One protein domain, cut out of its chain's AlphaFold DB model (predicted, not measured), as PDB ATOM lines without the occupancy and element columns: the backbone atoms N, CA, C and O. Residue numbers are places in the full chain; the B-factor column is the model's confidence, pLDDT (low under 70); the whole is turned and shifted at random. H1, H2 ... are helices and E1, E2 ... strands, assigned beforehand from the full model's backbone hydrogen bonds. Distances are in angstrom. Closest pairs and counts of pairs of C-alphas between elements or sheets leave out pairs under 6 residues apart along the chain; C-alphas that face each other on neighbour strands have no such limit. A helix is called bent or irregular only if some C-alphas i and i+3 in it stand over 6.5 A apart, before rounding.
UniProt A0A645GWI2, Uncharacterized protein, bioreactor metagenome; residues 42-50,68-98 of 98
ATOM      1  N   TYR A  42      45.916   4.099  13.269       84.56
ATOM      2  CA  TYR A  42      45.317   4.782  14.405       84.56
ATOM      3  C   TYR A  42      45.375   6.282  14.179       84.56
ATOM      4  O   TYR A  42      46.306   6.781  13.553       84.56
ATOM      5  N   VAL A  43      44.360   6.994  14.654       86.12
ATOM      6  CA  VAL A  43      44.258   8.435  14.454       86.12
ATOM      7  C   VAL A  43      43.925   9.144  15.746       86.12
ATOM      8  O   VAL A  43      43.008   8.739  16.461       86.12
ATOM      9  N   SER A  44      44.647  10.233  15.994       86.44
ATOM     10  CA  SER A  44      44.225  11.307  16.884       86.44
ATOM     11  C   SER A  44      43.784  12.491  16.027       86.44
ATOM     12  O   SER A  44      44.490  12.895  15.105       86.44
ATOM     13  N   ARG A  45      42.586  13.013  16.275       85.94
ATOM     14  CA  ARG A  45      41.948  14.062  15.479       85.94
ATOM     15  C   ARG A  45      41.644  15.265  16.344       85.94
ATOM     16  O   ARG A  45      41.020  15.127  17.393       85.94
ATOM     17  N   LEU A  46      41.972  16.440  15.828       87.75
ATOM     18  CA  LEU A  46      41.462  17.716  16.305       87.75
ATOM     19  C   LEU A  46      40.726  18.406  15.175       87.75
ATOM     20  O   LEU A  46      41.221  18.457  14.055       87.75
ATOM     21  N   GLY A  47      39.562  18.962  15.462       88.44
ATOM     22  CA  GLY A  47      38.821  19.718  14.475       88.44
ATOM     23  C   GLY A  47      37.984  20.817  15.087       88.44
ATOM     24  O   GLY A  47      37.718  20.855  16.288       88.44
ATOM     25  N   ILE A  48      37.586  21.736  14.227       88.88
ATOM     26  CA  ILE A  48      36.702  22.841  14.551       88.88
ATOM     27  C   ILE A  48      35.702  22.967  13.414       88.88
ATOM     28  O   ILE A  48      36.096  23.177  12.271       88.88
ATOM     29  N   ASP A  49      34.418  22.798  13.719       88.69
ATOM     30  CA  ASP A  49      33.326  23.014  12.772       88.69
ATOM     31  C   ASP A  49      32.709  24.402  13.044       88.69
ATOM     32  O   ASP A  49      32.351  24.717  14.175       88.69
ATOM     33  N   LEU A  50      32.562  25.250  12.027       87.50
ATOM     34  CA  LEU A  50      31.815  26.507  12.090       87.50
ATOM     35  C   LEU A  50      30.393  26.260  11.587       87.50
ATOM     36  O   LEU A  50      30.200  25.956  10.410       87.50
ATOM     37  N   ASP A  68      50.366   1.997  15.129       83.81
ATOM     38  CA  ASP A  68      49.670   1.166  16.113       83.81
ATOM     39  C   ASP A  68      49.063   1.955  17.303       83.81
ATOM     40  O   ASP A  68      49.208   3.174  17.419       83.81
ATOM     41  N   VAL A  69      48.318   1.256  18.182       81.56
ATOM     42  CA  VAL A  69      47.712   1.844  19.403       81.56
ATOM     43  C   VAL A  69      48.779   2.367  20.356       81.56
ATOM     44  O   VAL A  69      48.533   3.339  21.064       81.56
ATOM     45  N   THR A  70      49.910   1.674  20.446       84.31
ATOM     46  CA  THR A  70      50.941   1.937  21.448       84.31
ATOM     47  C   THR A  70      51.577   3.288  21.169       84.31
ATOM     48  O   THR A  70      51.647   4.117  22.072       84.31
ATOM     49  N   GLU A  71      51.939   3.553  19.914       83.00
ATOM     50  CA  GLU A  71      52.428   4.862  19.476       83.00
ATOM     51  C   GLU A  71      51.393   5.963  19.728       83.00
ATOM     52  O   GLU A  71      51.724   6.996  20.306       83.00
ATOM     53  N   MET A  72      50.121   5.722  19.391       84.38
ATOM     54  CA  MET A  72      49.050   6.696  19.626       84.38
ATOM     55  C   MET A  72      48.872   7.023  21.118       84.38
ATOM     56  O   MET A  72      48.602   8.167  21.469       84.38
ATOM     57  N   LEU A  73      49.006   6.045  22.018       82.50
ATOM     58  CA  LEU A  73      48.865   6.278  23.460       82.50
ATOM     59  C   LEU A  73      50.101   6.940  24.076       82.50
ATOM     60  O   LEU A  73      49.954   7.754  24.986       82.50
ATOM     61  N   LEU A  74      51.302   6.591  23.608       84.06
ATOM     62  CA  LEU A  74      52.560   7.124  24.134       84.06
ATOM     63  C   LEU A  74      52.852   8.535  23.618       84.06
ATOM     64  O   LEU A  74      53.247   9.402  24.396       84.06
ATOM     65  N   TYR A  75      52.641   8.760  22.323       81.19
ATOM     66  CA  TYR A  75      53.028   9.989  21.635       81.19
ATOM     67  C   TYR A  75      51.828  10.846  21.237       81.19
ATOM     68  O   TYR A  75      51.961  12.056  21.120       81.19
ATOM     69  N   GLY A  76      50.618  10.284  21.150       75.00
ATOM     70  CA  GLY A  76      49.462  10.999  20.602       75.00
ATOM     71  C   GLY A  76      49.045  12.267  21.333       75.00
ATOM     72  O   GLY A  76      48.504  13.171  20.705       75.00
ATOM     73  N   TRP A  77      49.304  12.374  22.637       74.75
ATOM     74  CA  TRP A  77      49.112  13.637  23.350       74.75
ATOM     75  C   TRP A  77      50.289  14.588  23.117       74.75
ATOM     76  O   TRP A  77      50.083  15.755  22.816       74.75
ATOM     77  N   HIS A  78      51.523  14.098  23.211       80.00
ATOM     78  CA  HIS A  78      52.721  14.912  23.007       80.00
ATOM     79  C   HIS A  78      52.742  15.566  21.616       80.00
ATOM     80  O   HIS A  78      52.846  16.786  21.506       80.00
ATOM     81  N   ASP A  79      52.527  14.765  20.579       79.56
ATOM     82  CA  ASP A  79      52.509  15.164  19.172       79.56
ATOM     83  C   ASP A  79      51.396  16.168  18.868       79.56
ATOM     84  O   ASP A  79      51.571  17.100  18.089       79.56
ATOM     85  N   LEU A  80      50.242  16.006  19.518       74.44
ATOM     86  CA  LEU A  80      49.073  16.856  19.324       74.44
ATOM     87  C   LEU A  80      49.264  18.258  19.917       74.44
ATOM     88  O   LEU A  80      48.754  19.228  19.358       74.44
ATOM     89  N   PHE A  81      50.016  18.387  21.017       75.62
ATOM     90  CA  PHE A  81      50.362  19.692  21.594       75.62
ATOM     91  C   PHE A  81      51.591  20.328  20.944       75.62
ATOM     92  O   PHE A  81      51.645  21.553  20.833       75.62
ATOM     93  N   ASN A  82      52.549  19.517  20.495       80.00
ATOM     94  CA  ASN A  82      53.804  19.998  19.918       80.00
ATOM     95  C   ASN A  82      53.782  20.100  18.390       80.00
ATOM     96  O   ASN A  82      54.716  20.650  17.817       80.00
ATOM     97  N   TRP A  83      52.723  19.621  17.732       74.75
ATOM     98  CA  TRP A  83      52.625  19.537  16.269       74.75
ATOM     99  C   TRP A  83      53.773  18.736  15.635       74.75
ATOM    100  O   TRP A  83      54.141  18.956  14.481       74.75
ATOM    101  N   GLU A  84      54.328  17.788  16.385       71.06
ATOM    102  CA  GLU A  84      55.423  16.924  15.959       71.06
ATOM    103  C   GLU A  84      54.854  15.541  15.661       71.06
ATOM    104  O   GLU A  84      54.533  14.793  16.570       71.06
ATOM    105  N   SER A  85      54.682  15.191  14.388       67.25
ATOM    106  CA  SER A  85      54.322  13.828  13.993       67.25
ATOM    107  C   SER A  85      54.830  13.536  12.590       67.25
ATOM    108  O   SER A  85      54.901  14.430  11.745       67.25
ATOM    109  N   ALA A  86      55.195  12.276  12.353       61.41
ATOM    110  CA  ALA A  86      55.716  11.826  11.070       61.41
ATOM    111  C   ALA A  86      54.659  11.881   9.953       61.41
ATOM    112  O   ALA A  86      55.020  12.082   8.798       61.41
ATOM    113  N   ASP A  87      53.373  11.749  10.295       75.56
ATOM    114  CA  ASP A  87      52.277  11.685   9.331       75.56
ATOM    115  C   ASP A  87      51.076  12.521   9.803       75.56
ATOM    116  O   ASP A  87      50.181  12.047  10.510       75.56
ATOM    117  N   ILE A  88      51.058  13.789   9.380       77.81
ATOM    118  CA  ILE A  88      49.974  14.741   9.646       77.81
ATOM    119  C   ILE A  88      49.151  14.928   8.372       77.81
ATOM    120  O   ILE A  88      49.680  15.306   7.327       77.81
ATOM    121  N   VAL A  89      47.838  14.720   8.467       81.62
ATOM    122  CA  VAL A  89      46.895  14.992   7.377       81.62
ATOM    123  C   VAL A  89      45.898  16.053   7.811       81.62
ATOM    124  O   VAL A  89      45.150  15.878   8.773       81.62
ATOM    125  N   THR A  90      45.864  17.159   7.078       81.31
ATOM    126  CA  THR A  90      44.878  18.221   7.269       81.31
ATOM    127  C   THR A  90      43.752  18.066   6.257       81.31
ATOM    128  O   THR A  90      43.984  17.735   5.097       81.31
ATOM    129  N   ALA A  91      42.516  18.284   6.696       80.06
ATOM    130  CA  ALA A  91      41.347  18.202   5.838       80.06
ATOM    131  C   ALA A  91      40.403  19.380   6.079       80.06
ATOM    132  O   ALA A  91      40.234  19.871   7.198       80.06
ATOM    133  N   PHE A  92      39.760  19.809   4.995       82.19
ATOM    134  CA  PHE A  92      38.663  20.765   5.026       82.19
ATOM    135  C   PHE A  92      37.366  19.998   4.819       82.19
ATOM    136  O   PHE A  92      37.215  19.258   3.849       82.19
ATOM    137  N   THR A  93      36.425  20.168   5.738       78.50
ATOM    138  CA  THR A  93      35.131  19.498   5.692       78.50
ATOM    139  C   THR A  93      34.035  20.515   5.424       78.50
ATOM    140  O   THR A  93      34.018  21.608   5.985       78.50
ATOM    141  N   VAL A  94      33.092  20.153   4.563       81.12
ATOM    142  CA  VAL A  94      31.830  20.874   4.402       81.12
ATOM    143  C   VAL A  94      30.732  19.852   4.621       81.12
ATOM    144  O   VAL A  94      30.640  18.869   3.892       81.12
ATOM    145  N   LYS A  95      29.922  20.057   5.656       80.88
ATOM    146  CA  LYS A  95      28.795  19.187   5.991       80.88
ATOM    147  C   LYS A  95      27.517  19.979   5.772       80.88
ATOM    148  O   LYS A  95      27.337  21.045   6.358       80.88
ATOM    149  N   LEU A  96      26.636  19.464   4.927       77.38
ATOM    150  CA  LEU A  96      25.296  20.013   4.747       77.38
ATOM    151  C   LEU A  96      24.386  19.380   5.803       77.38
ATOM    152  O   LEU A  96      24.334  18.153   5.907       77.38
ATOM    153  N   ARG A  97      23.705  20.205   6.600       69.88
ATOM    154  CA  ARG A  97      22.653  19.755   7.515       69.88
ATOM    155  C   ARG A  97      21.333  19.911   6.753       69.88
ATOM    156  O   ARG A  97      20.847  21.028   6.603       69.88
ATOM    157  N   MET A  98      20.844  18.809   6.180       61.66
ATOM    158  CA  MET A  98      19.494  18.722   5.603       61.66
ATOM    159  C   MET A  98      18.486  18.340   6.679       61.66
ATOM    160  O   MET A  98      18.852  17.498   7.532       61.66
TER     161      MET A  98
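Overview. This is residues 42 to 50 and 68 to 98 of the 98 residues of an uncharacterized protein of bioreactor metagenome (UniProt A0A645GWI2). Two long strands, E1 and E2, run out from the end of a loose rod where the irregular helix H1 lies crosswise; the strands are near each other but do not pair. The tight link from H1 leads to the beginning of E2, while H1 comes close to the beginning of E1. The printed part has 40 residues with one named helix and two named strands in the order E1, H1, E2, and its class is mixed, helices and strands. It is loose, with a radius of gyration of the C-alphas of 12.9 A, and spans 39 by 19 by 14 A.

Arrangement. Strand E1, residues 42 to 50, and helix H1, residues 69 to 82, have 6 pairs of C-alphas within 8 A. Their closest C-alphas are those of Tyr 42 and Val 69, 6.3 A apart. In H1, 7 of 10 O i to N i+4 pairs are within hydrogen-bond range. H1 is irregular: C-alphas 74 and 77 are 7.4 A apart. Strand E2, residues 88 to 96, is apart from H1, with no pair of C-alphas within 8 A. E1 and E2 are near each other, with 18 pairs of C-alphas within 10 A but no pair within 8 A. Each of these strands pairs with no named strand.

Along the chain. E1 begins at C-alpha 42, (45.317, 4.782, 14.405), and measures 25.7 A. H1 begins at C-alpha 69, (47.712, 1.844, 19.403), and measures 19.2 A. E2 also measures 25.7 A and ends at C-alpha 96, (25.296, 20.013, 4.747).

Size, cuts and confidence. The two C-alphas farthest apart are those of Leu 74 and Met 98, at 39.6 A. Residues 51 to 67 are not printed, and C-alphas 50 and 68 are 31.3 A apart across this cut. The mean pLDDT of the printed part is 79.8; residues 85 to 86 and 97 to 98 are under 70.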